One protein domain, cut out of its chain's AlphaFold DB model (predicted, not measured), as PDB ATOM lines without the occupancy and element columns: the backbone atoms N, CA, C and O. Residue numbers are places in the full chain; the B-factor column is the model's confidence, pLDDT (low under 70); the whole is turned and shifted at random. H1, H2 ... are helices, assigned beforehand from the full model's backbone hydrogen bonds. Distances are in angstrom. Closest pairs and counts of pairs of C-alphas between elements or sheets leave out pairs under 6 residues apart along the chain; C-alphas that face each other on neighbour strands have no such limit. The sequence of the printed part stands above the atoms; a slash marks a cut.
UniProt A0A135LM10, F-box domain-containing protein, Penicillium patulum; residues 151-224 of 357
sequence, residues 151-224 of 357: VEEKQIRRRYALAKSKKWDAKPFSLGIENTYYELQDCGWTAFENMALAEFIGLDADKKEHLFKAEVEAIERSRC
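What this domain is: This is residues 151 to 224 of the 357 residues of the protein "F-box domain-containing protein" of Penicillium patulum (UniProt A0A135LM10). The longest helix, H4, makes one long side of the domain, and H1 meets it as a V, closest at Ala 163 and Phe 212 and opening toward Val 151 and Cys 224. H2 lies across the domain from H4, and the short H3 sits near the end where H4 begins. The printed part has 74 residues with four named helices, H1, H2, H3 and H4 in chain order, and no named strand; its class is all helix. It is compact, with a radius of gyration of the C-alphas of 11.9 A and spans of 33 by 22 by 20 A.

How they stand to each other: H4, residues 205 to 223, touches H1, residues 151 to 163, with its residues 212 to 219 alone. Their closest C-alphas, of Ala 163 and Phe 212, are 4.9 A apart, at a steep tilt of 41 degrees, opposite ways. H2, residues 177 to 186, is close to H1 but not clearly touching: the closest C-alphas, of Arg 159 and Leu 184, are 7.2 A apart. Their tilt is 33 degrees, opposite ways, only just shallow. H3, residues 197 to 202, touches H2 at a steep tilt of 56 degrees, opposite ways; the closest C-alphas, of Tyr 181 and Leu 197, are 6.9 A apart. H3 and H4 are only just apart, closest 8.5 A. H1 and H3 are apart, as are H2 and H4. In H1, H2, H3 and H4 every O i to N i+4 pair is within hydrogen-bond range.

Where its parts are: H4 is 26.6 A long, from C-alpha 205 at (139.173, 159.186, 193.833) to C-alpha 223 at (142.003, 157.990, 167.388). H1 is 18.1 A long and begins at C-alpha 151, (157.302, 156.403, 169.738). H2 measures 14.1 A and H3 8.5 A.

The domain as a whole: The C-alphas farthest apart, of Ala 198 and Cys 224, are 33.8 A apart. The printed part has no cut. The link H1 to H2 is long, 13 residues; H2 to H3 is short, and H3 to H4 tight. The mean pLDDT of the printed part is 81.7, and residues 167 to 176 are under 70.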
ATOM      1  N   VAL A 151     157.245 156.015 168.322       80.19
ATOM      2  CA  VAL A 151     157.302 156.403 169.738       80.19
ATOM      3  C   VAL A 151     155.984 157.047 170.164       80.19
ATOM      4  O   VAL A 151     155.362 156.559 171.104       80.19
ATOM      5  N   GLU A 152     155.492 158.041 169.424       81.25
ATOM      6  CA  GLU A 152     154.227 158.721 169.727       81.25
ATOM      7  C   GLU A 152     153.034 157.741 169.701       81.25
ATOM      8  O   GLU A 152     152.185 157.732 170.597       81.25
ATOM      9  N   GLU A 153     152.976 156.844 168.707       82.88
ATOM     10  CA  GLU A 153     151.921 155.827 168.633       82.88
ATOM     11  C   GLU A 153     152.005 154.830 169.802       82.88
ATOM     12  O   GLU A 153     150.970 154.414 170.331       82.88
ATOM     13  N   LYS A 154     153.213 154.452 170.242       85.25
ATOM     14  CA  LYS A 154     153.414 153.606 171.430       85.25
ATOM     15  C   LYS A 154     152.987 154.322 172.711       85.25
ATOM     16  O   LYS A 154     152.269 153.717 173.505       85.25
ATOM     17  N   GLN A 155     153.366 155.586 172.881       87.94
ATOM     18  CA  GLN A 155     152.995 156.411 174.032       87.94
ATOM     19  C   GLN A 155     151.478 156.563 174.140       87.94
ATOM     20  O   GLN A 155     150.909 156.268 175.185       87.94
ATOM     21  N   ILE A 156     150.787 156.893 173.044       88.00
ATOM     22  CA  ILE A 156     149.319 157.004 173.030       88.00
ATOM     23  C   ILE A 156     148.648 155.670 173.356       88.00
ATOM     24  O   ILE A 156     147.679 155.631 174.110       88.00
ATOM     25  N   ARG A 157     149.159 154.550 172.824       87.25
ATOM     26  CA  ARG A 157     148.642 153.219 173.181       87.25
ATOM     27  C   ARG A 157     148.849 152.914 174.662       87.25
ATOM     28  O   ARG A 157     147.957 152.320 175.265       87.25
ATOM     29  N   ARG A 158     149.992 153.304 175.240       88.62
ATOM     30  CA  ARG A 158     150.274 153.120 176.668       88.62
ATOM     31  C   ARG A 158     149.356 153.994 177.519       88.62
ATOM     32  O   ARG A 158     148.681 153.432 178.372       88.62
ATOM     33  N   ARG A 159     149.229 155.293 177.216       89.94
ATOM     34  CA  ARG A 159     148.282 156.217 177.867       89.94
ATOM     35  C   ARG A 159     146.863 155.678 177.848       89.94
ATOM     36  O   ARG A 159     146.246 155.547 178.896       89.94
ATOM     37  N   TYR A 160     146.382 155.251 176.682       89.56
ATOM     38  CA  TYR A 160     145.042 154.682 176.555       89.56
ATOM     39  C   TYR A 160     144.858 153.412 177.397       89.56
ATOM     40  O   TYR A 160     143.833 153.242 178.054       89.56
ATOM     41  N   ALA A 161     145.848 152.514 177.404       87.50
ATOM     42  CA  ALA A 161     145.797 151.288 178.198       87.50
ATOM     43  C   ALA A 161     145.816 151.568 179.708       87.50
ATOM     44  O   ALA A 161     145.082 150.919 180.453       87.50
ATOM     45  N   LEU A 162     146.627 152.537 180.143       85.94
ATOM     46  CA  LEU A 162     146.677 152.988 181.527       85.94
ATOM     47  C   LEU A 162     145.356 153.638 181.910       85.94
ATOM     48  O   LEU A 162     144.731 153.173 182.849       85.94
ATOM     49  N   ALA A 163     144.868 154.620 181.156       86.69
ATOM     50  CA  ALA A 163     143.659 155.353 181.510       86.69
ATOM     51  C   ALA A 163     142.383 154.497 181.512       86.69
ATOM     52  O   ALA A 163     141.479 154.713 182.313       86.69
ATOM     53  N   LYS A 164     142.342 153.452 180.681       84.12
ATOM     54  CA  LYS A 164     141.263 152.456 180.662       84.12
ATOM     55  C   LYS A 164     141.327 151.449 181.830       84.12
ATOM     56  O   LYS A 164     140.380 150.693 182.052       84.12
ATOM     57  N   SER A 165     142.454 151.353 182.528       80.31
ATOM     58  CA  SER A 165     142.706 150.296 183.506       80.31
ATOM     59  C   SER A 165     141.767 150.376 184.711       80.31
ATOM     60  O   SER A 165     141.660 151.405 185.362       80.31
ATOM     61  N   LYS A 166     141.178 149.239 185.101       72.94
ATOM     62  CA  LYS A 166     140.382 149.125 186.342       72.94
ATOM     63  C   LYS A 166     141.214 149.237 187.622       72.94
ATOM     64  O   LYS A 166     140.659 149.247 188.712       72.94
ATOM     65  N   LYS A 167     142.548 149.290 187.503       68.50
ATOM     66  CA  LYS A 167     143.455 149.485 188.646       68.50
ATOM     67  C   LYS A 167     143.187 150.803 189.381       68.50
ATOM     68  O   LYS A 167     143.531 150.905 190.547       68.50
ATOM     69  N   TRP A 168     142.563 151.772 188.712       66.94
ATOM     70  CA  TRP A 168     142.241 153.078 189.287       66.94
ATOM     71  C   TRP A 168     140.944 153.091 190.091       66.94
ATOM     72  O   TRP A 168     140.795 153.925 190.975       66.94
ATOM     73  N   ASP A 169     140.045 152.137 189.840       63.53
ATOM     74  CA  ASP A 169     138.754 152.045 190.526       63.53
ATOM     75  C   ASP A 169     138.884 151.360 191.912       63.53
ATOM     76  O   ASP A 169     137.921 151.294 192.673       63.53
ATOM     77  N   ALA A 170     140.061 150.810 192.258       53.97
ATOM     78  CA  ALA A 170     140.254 149.953 193.430       53.97
ATOM     79  C   ALA A 170     141.359 150.443 194.392       53.97
ATOM     80  O   ALA A 170     142.520 150.072 194.260       53.97
ATOM     81  N   LYS A 171     140.915 151.165 195.433       53.22
ATOM     82  CA  LYS A 171     141.574 151.521 196.713       53.22
ATOM     83  C   LYS A 171     142.869 152.370 196.691       53.22
ATOM     84  O   LYS A 171     143.709 152.230 195.809       53.22
ATOM     85  N   PRO A 172     143.087 153.208 197.733       49.97
ATOM     86  CA  PRO A 172     144.064 154.306 197.717       49.97
ATOM     87  C   PRO A 172     145.519 153.891 197.989       49.97
ATOM     88  O   PRO A 172     146.405 154.733 197.971       49.97
ATOM     89  N   PHE A 173     145.785 152.613 198.252       49.62
ATOM     90  CA  PHE A 173     147.112 152.121 198.623       49.62
ATOM     91  C   PHE A 173     147.345 150.771 197.952       49.62
ATOM     92  O   PHE A 173     147.029 149.719 198.504       49.62
ATOM     93  N   SER A 174     147.870 150.793 196.729       54.81
ATOM     94  CA  SER A 174     148.463 149.602 196.124       54.81
ATOM     95  C   SER A 174     149.981 149.762 196.126       54.81
ATOM     96  O   SER A 174     150.500 150.832 195.798       54.81
ATOM     97  N   LEU A 175     150.700 148.709 196.533       57.19
ATOM     98  CA  LEU A 175     152.146 148.626 196.323       57.19
ATOM     99  C   LEU A 175     152.452 148.977 194.857       57.19
ATOM    100  O   LEU A 175     151.887 148.367 193.949       57.19
ATOM    101  N   GLY A 176     153.342 149.946 194.635       68.75
ATOM    102  CA  GLY A 176     153.748 150.374 193.293       68.75
ATOM    103  C   GLY A 176     152.998 151.582 192.720       68.75
ATOM    104  O   GLY A 176     153.081 151.809 191.512       68.75
ATOM    105  N   ILE A 177     152.301 152.380 193.541       75.81
ATOM    106  CA  ILE A 177     151.703 153.652 193.090       75.81
ATOM    107  C   ILE A 177     152.754 154.606 192.498       75.81
ATOM    108  O   ILE A 177     152.483 155.244 191.487       75.81
ATOM    109  N   GLU A 178     153.971 154.613 193.052       79.31
ATOM    110  CA  GLU A 178     155.111 155.393 192.552       79.31
ATOM    111  C   GLU A 178     155.534 154.928 191.157       79.31
ATOM    112  O   GLU A 178     155.562 155.725 190.226       79.31
ATOM    113  N   ASN A 179     155.752 153.620 190.974       80.75
ATOM    114  CA  ASN A 179     156.054 153.036 189.662       80.75
ATOM    115  C   ASN A 179     154.968 153.360 188.633       80.75
ATOM    116  O   ASN A 179     155.256 153.563 187.457       80.75
ATOM    117  N   THR A 180     153.712 153.408 189.076       77.62
ATOM    118  CA  THR A 180     152.590 153.721 188.192       77.62
ATOM    119  C   THR A 180     152.540 155.211 187.852       77.62
ATOM    120  O   THR A 180     152.254 155.554 186.711       77.62
ATOM    121  N   TYR A 181     152.856 156.097 188.799       83.56
ATOM    122  CA  TYR A 181     153.007 157.531 188.556       83.56
ATOM    123  C   TYR A 181     154.154 157.824 187.579       83.56
ATOM    124  O   TYR A 181     153.941 158.534 186.600       83.56
ATOM    125  N   TYR A 182     155.327 157.213 187.771       84.69
ATOM    126  CA  TYR A 182     156.440 157.358 186.827       84.69
ATOM    127  C   TYR A 182     156.064 156.837 185.441       84.69
ATOM    128  O   TYR A 182     156.325 157.491 184.440       84.69
ATOM    129  N   GLU A 183     155.327 155.729 185.368       84.50
ATOM    130  CA  GLU A 183     154.811 155.226 184.099       84.50
ATOM    131  C   GLU A 183     153.796 156.185 183.428       84.50
ATOM    132  O   GLU A 183     153.751 156.277 182.196       84.50
ATOM    133  N   LEU A 184     152.998 156.927 184.208       84.19
ATOM    134  CA  LEU A 184     152.110 157.978 183.695       84.19
ATOM    135  C   LEU A 184     152.900 159.183 183.157       84.19
ATOM    136  O   LEU A 184     152.522 159.728 182.119       84.19
ATOM    137  N   GLN A 185     154.011 159.555 183.796       84.38
ATOM    138  CA  GLN A 185     154.905 160.606 183.297       84.38
ATOM    139  C   GLN A 185     155.657 160.167 182.030       84.38
ATOM    140  O   GLN A 185     155.616 160.863 181.015       84.38
ATOM    141  N   ASP A 186     156.252 158.971 182.035       85.31
ATOM    142  CA  ASP A 186     157.059 158.430 180.930       85.31
ATOM    143  C   ASP A 186     156.264 158.261 179.628       85.31
ATOM    144  O   ASP A 186     156.806 158.326 178.518       85.31
ATOM    145  N   CYS A 187     154.952 158.035 179.735       83.94
ATOM    146  CA  CYS A 187     154.081 157.921 178.570       83.94
ATOM    147  C   CYS A 187     153.651 159.275 177.969       83.94
ATOM    148  O   CYS A 187     152.878 159.280 177.004       83.94
ATOM    149  N   GLY A 188     154.182 160.394 178.480       82.69
ATOM    150  CA  GLY A 188     153.991 161.740 177.932       82.69
ATOM    151  C   GLY A 188     152.584 162.281 178.161       82.69
ATOM    152  O   GLY A 188     151.978 162.857 177.255       82.69
ATOM    153  N   TRP A 189     152.002 162.004 179.328       86.44
ATOM    154  CA  TRP A 189     150.686 162.518 179.675       86.44
ATOM    155  C   TRP A 189     150.809 163.898 180.326       86.44
ATOM    156  O   TRP A 189     151.219 164.024 181.475       86.44
ATOM    157  N   THR A 190     150.377 164.926 179.597       84.56
ATOM    158  CA  THR A 190     150.485 166.344 179.982       84.56
ATOM    159  C   THR A 190     149.890 166.688 181.348       84.56
ATOM    160  O   THR A 190     150.408 167.560 182.038       84.56
ATOM    161  N   ALA A 191     148.841 165.987 181.788       83.25
ATOM    162  CA  ALA A 191     148.254 166.187 183.115       83.25
ATOM    163  C   ALA A 191     149.232 165.861 184.262       83.25
ATOM    164  O   ALA A 191     149.068 166.381 185.362       83.25
ATOM    165  N   PHE A 192     150.242 165.025 184.003       84.25
ATOM    166  CA  PHE A 192     151.239 164.579 184.975       84.25
ATOM    167  C   PHE A 192     152.620 165.223 184.780       84.25
ATOM    168  O   PHE A 192     153.513 164.970 185.583       84.25
ATOM    169  N   GLU A 193     152.814 166.065 183.757       82.56
ATOM    170  CA  GLU A 193     154.100 166.745 183.514       82.56
ATOM    171  C   GLU A 193     154.479 167.690 184.663       82.56
ATOM    172  O   GLU A 193     155.644 167.762 185.038       82.56
ATOM    173  N   ASN A 194     153.488 168.365 185.256       81.94
ATOM    174  CA  ASN A 194     153.691 169.352 186.324       81.94
ATOM    175  C   ASN A 194     153.094 168.934 187.675       81.94
ATOM    176  O   ASN A 194     153.098 169.728 188.610       81.94
ATOM    177  N   MET A 195     152.541 167.726 187.776       87.44
ATOM    178  CA  MET A 195     151.951 167.221 189.016       87.44
ATOM    179  C   MET A 195     153.020 166.479 189.797       87.44
ATOM    180  O   MET A 195     153.626 165.583 189.230       87.44
ATOM    181  N   ALA A 196     153.230 166.796 191.072       88.94
ATOM    182  CA  ALA A 196     154.178 166.052 191.901       88.94
ATOM    183  C   ALA A 196     153.591 164.710 192.381       88.94
ATOM    184  O   ALA A 196     152.379 164.560 192.543       88.94
ATOM    185  N   LEU A 197     154.448 163.738 192.716       85.62
ATOM    186  CA  LEU A 197     154.015 162.440 193.260       85.62
ATOM    187  C   LEU A 197     153.132 162.597 194.513       85.62
ATOM    188  O   LEU A 197     152.122 161.910 194.648       85.62
ATOM    189  N   ALA A 198     153.479 163.525 195.409       85.31
ATOM    190  CA  ALA A 198     152.693 163.809 196.611       85.31
ATOM    191  C   ALA A 198     151.285 164.336 196.275       85.31
ATOM    192  O   ALA A 198     150.306 163.929 196.901       85.31
ATOM    193  N   GLU A 199     151.173 165.179 195.246       86.94
ATOM    194  CA  GLU A 199     149.889 165.686 194.753       86.94
ATOM    195  C   GLU A 199     149.061 164.556 194.140       86.94
ATOM    196  O   GLU A 199     147.873 164.435 194.430       86.94
ATOM    197  N   PHE A 200     149.688 163.668 193.364       84.38
ATOM    198  CA  PHE A 200     149.019 162.500 192.796       84.38
ATOM    199  C   PHE A 200     148.498 161.532 193.867       84.38
ATOM    200  O   PHE A 200     147.377 161.020 193.767       84.38
ATOM    201  N   ILE A 201     149.287 161.279 194.911       83.69
ATOM    202  CA  ILE A 201     148.864 160.446 196.042       83.69
ATOM    203  C   ILE A 201     147.679 161.110 196.755       83.69
ATOM    204  O   ILE A 201     146.678 160.437 197.002       83.69
ATOM    205  N   GLY A 202     147.757 162.424 196.990       83.19
ATOM    206  CA  GLY A 202     146.718 163.221 197.647       83.19
ATOM    207  C   GLY A 202     145.458 163.485 196.816       83.19
ATOM    208  O   GLY A 202     144.471 163.980 197.358       83.19
ATOM    209  N   LEU A 203     145.452 163.162 195.518       84.62
ATOM    210  CA  LEU A 203     144.264 163.307 194.681       84.62
ATOM    211  C   LEU A 203     143.145 162.367 195.138       84.62
ATOM    212  O   LEU A 203     143.329 161.149 195.252       84.62
ATOM    213  N   ASP A 204     141.966 162.956 195.298       85.00
ATOM    214  CA  ASP A 204     140.728 162.240 195.562       85.00
ATOM    215  C   ASP A 204     140.359 161.265 194.424       85.00
ATOM    216  O   ASP A 204     140.761 161.443 193.266       85.00
ATOM    217  N   ALA A 205     139.597 160.223 194.765       81.56
ATOM    218  CA  ALA A 205     139.173 159.186 193.833       81.56
ATOM    219  C   ALA A 205     138.346 159.756 192.669       81.56
ATOM    220  O   ALA A 205     138.601 159.390 191.520       81.56
ATOM    221  N   ASP A 206     137.452 160.714 192.931       83.38
ATOM    222  CA  ASP A 206     136.597 161.303 191.896       83.38
ATOM    223  C   ASP A 206     137.420 162.161 190.928       83.38
ATOM    224  O   ASP A 206     137.241 162.111 189.707       83.38
ATOM    225  N   LYS A 207     138.398 162.910 191.456       85.31
ATOM    226  CA  LYS A 207     139.334 163.692 190.634       85.31
ATOM    227  C   LYS A 207     140.200 162.790 189.761       85.31
ATOM    228  O   LYS A 207     140.397 163.093 188.583       85.31
ATOM    229  N   LYS A 208     140.695 161.677 190.313       83.75
ATOM    230  CA  LYS A 208     141.422 160.654 189.547       83.75
ATOM    231  C   LYS A 208     140.539 160.115 188.430       83.75
ATOM    232  O   LYS A 208     140.939 160.176 187.270       83.75
ATOM    233  N   GLU A 209     139.329 159.653 188.744       83.88
ATOM    234  CA  GLU A 209     138.407 159.121 187.740       83.88
ATOM    235  C   GLU A 209     138.123 160.134 186.624       83.88
ATOM    236  O   GLU A 209     138.175 159.770 185.447       83.88
ATOM    237  N   HIS A 210     137.888 161.401 186.972       87.25
ATOM    238  CA  HIS A 210     137.668 162.462 185.996       87.25
ATOM    239  C   HIS A 210     138.877 162.654 185.066       87.25
ATOM    240  O   HIS A 210     138.701 162.722 183.849       87.25
ATOM    241  N   LEU A 211     140.103 162.690 185.602       88.12
ATOM    242  CA  LEU A 211     141.331 162.803 184.802       88.12
ATOM    243  C   LEU A 211     141.490 161.625 183.832       88.12
ATOM    244  O   LEU A 211     141.720 161.828 182.638       88.12
ATOM    245  N   PHE A 212     141.316 160.392 184.319       87.75
ATOM    246  CA  PHE A 212     141.419 159.194 183.483       87.75
ATOM    247  C   PHE A 212     140.328 159.142 182.409       87.75
ATOM    248  O   PHE A 212     140.605 158.797 181.259       87.75
ATOM    249  N   LYS A 213     139.096 159.523 182.754       88.00
ATOM    250  CA  LYS A 213     137.981 159.583 181.806       88.00
ATOM    251  C   LYS A 213     138.220 160.634 180.720       88.00
ATOM    252  O   LYS A 213     138.052 160.315 179.545       88.00
ATOM    253  N   ALA A 214     138.670 161.832 181.091       89.69
ATOM    254  CA  ALA A 214     138.963 162.908 180.148       89.69
ATOM    255  C   ALA A 214     140.043 162.502 179.128       89.69
ATOM    256  O   ALA A 214     139.905 162.767 177.934       89.69
ATOM    257  N   GLU A 215     141.082 161.791 179.568       90.50
ATOM    258  CA  GLU A 215     142.137 161.294 178.679       90.50
ATOM    259  C   GLU A 215     141.642 160.206 177.723       90.50
ATOM    260  O   GLU A 215     141.948 160.231 176.528       90.50
ATOM    261  N   VAL A 216     140.840 159.261 178.224       90.06
ATOM    262  CA  VAL A 216     140.182 158.257 177.378       90.06
ATOM    263  C   VAL A 216     139.339 158.950 176.311       90.06
ATOM    264  O   VAL A 216     139.480 158.629 175.134       90.06
ATOM    265  N   GLU A 217     138.511 159.922 176.683       90.00
ATOM    266  CA  GLU A 217     137.670 160.667 175.745       90.00
ATOM    267  C   GLU A 217     138.499 161.454 174.721       90.00
ATOM    268  O   GLU A 217     138.198 161.404 173.526       90.00
ATOM    269  N   ALA A 218     139.582 162.113 175.137       90.50
ATOM    270  CA  ALA A 218     140.477 162.844 174.242       90.50
ATOM    271  C   ALA A 218     141.169 161.918 173.222       90.50
ATOM    272  O   ALA A 218     141.202 162.199 172.013       90.50
ATOM    273  N   ILE A 219     141.684 160.772 173.680       90.69
ATOM    274  CA  ILE A 219     142.285 159.766 172.800       90.69
ATOM    275  C   ILE A 219     141.221 159.166 171.883       90.69
ATOM    276  O   ILE A 219     141.470 158.998 170.692       90.69
ATOM    277  N   GLU A 220     140.028 158.854 172.384       91.12
ATOM    278  CA  GLU A 220     138.975 158.285 171.551       91.12
ATOM    279  C   GLU A 220     138.485 159.280 170.500       91.12
ATOM    280  O   GLU A 220     138.402 158.914 169.331       91.12
ATOM    281  N   ARG A 221     138.266 160.551 170.838       89.38
ATOM    282  CA  ARG A 221     137.881 161.580 169.857       89.38
ATOM    283  C   ARG A 221     138.921 161.770 168.751       89.38
ATOM    284  O   ARG A 221     138.549 162.067 167.620       89.38
ATOM    285  N   SER A 222     140.207 161.570 169.040       86.19
ATOM    286  CA  SER A 222     141.292 161.741 168.059       86.19
ATOM    287  C   SER A 222     141.678 160.458 167.311       86.19
ATOM    288  O   SER A 222     142.109 160.513 166.161       86.19
ATOM    289  N   ARG A 223     141.550 159.283 167.935       87.75
ATOM    290  CA  ARG A 223     142.003 157.990 167.388       87.75
ATOM    291  C   ARG A 223     140.859 157.064 167.005       87.75
ATOM    292  O   ARG A 223     141.117 155.981 166.483       87.75
ATOM    293  N   CYS A 224     139.607 157.433 167.229       90.00
ATOM    294  CA  CYS A 224     138.484 156.649 166.743       90.00
ATOM    295  C   CYS A 224     138.401 156.736 165.209       90.00
ATOM    296  O   CYS A 224     138.241 157.810 164.639       90.00
TER     297      CYS A 224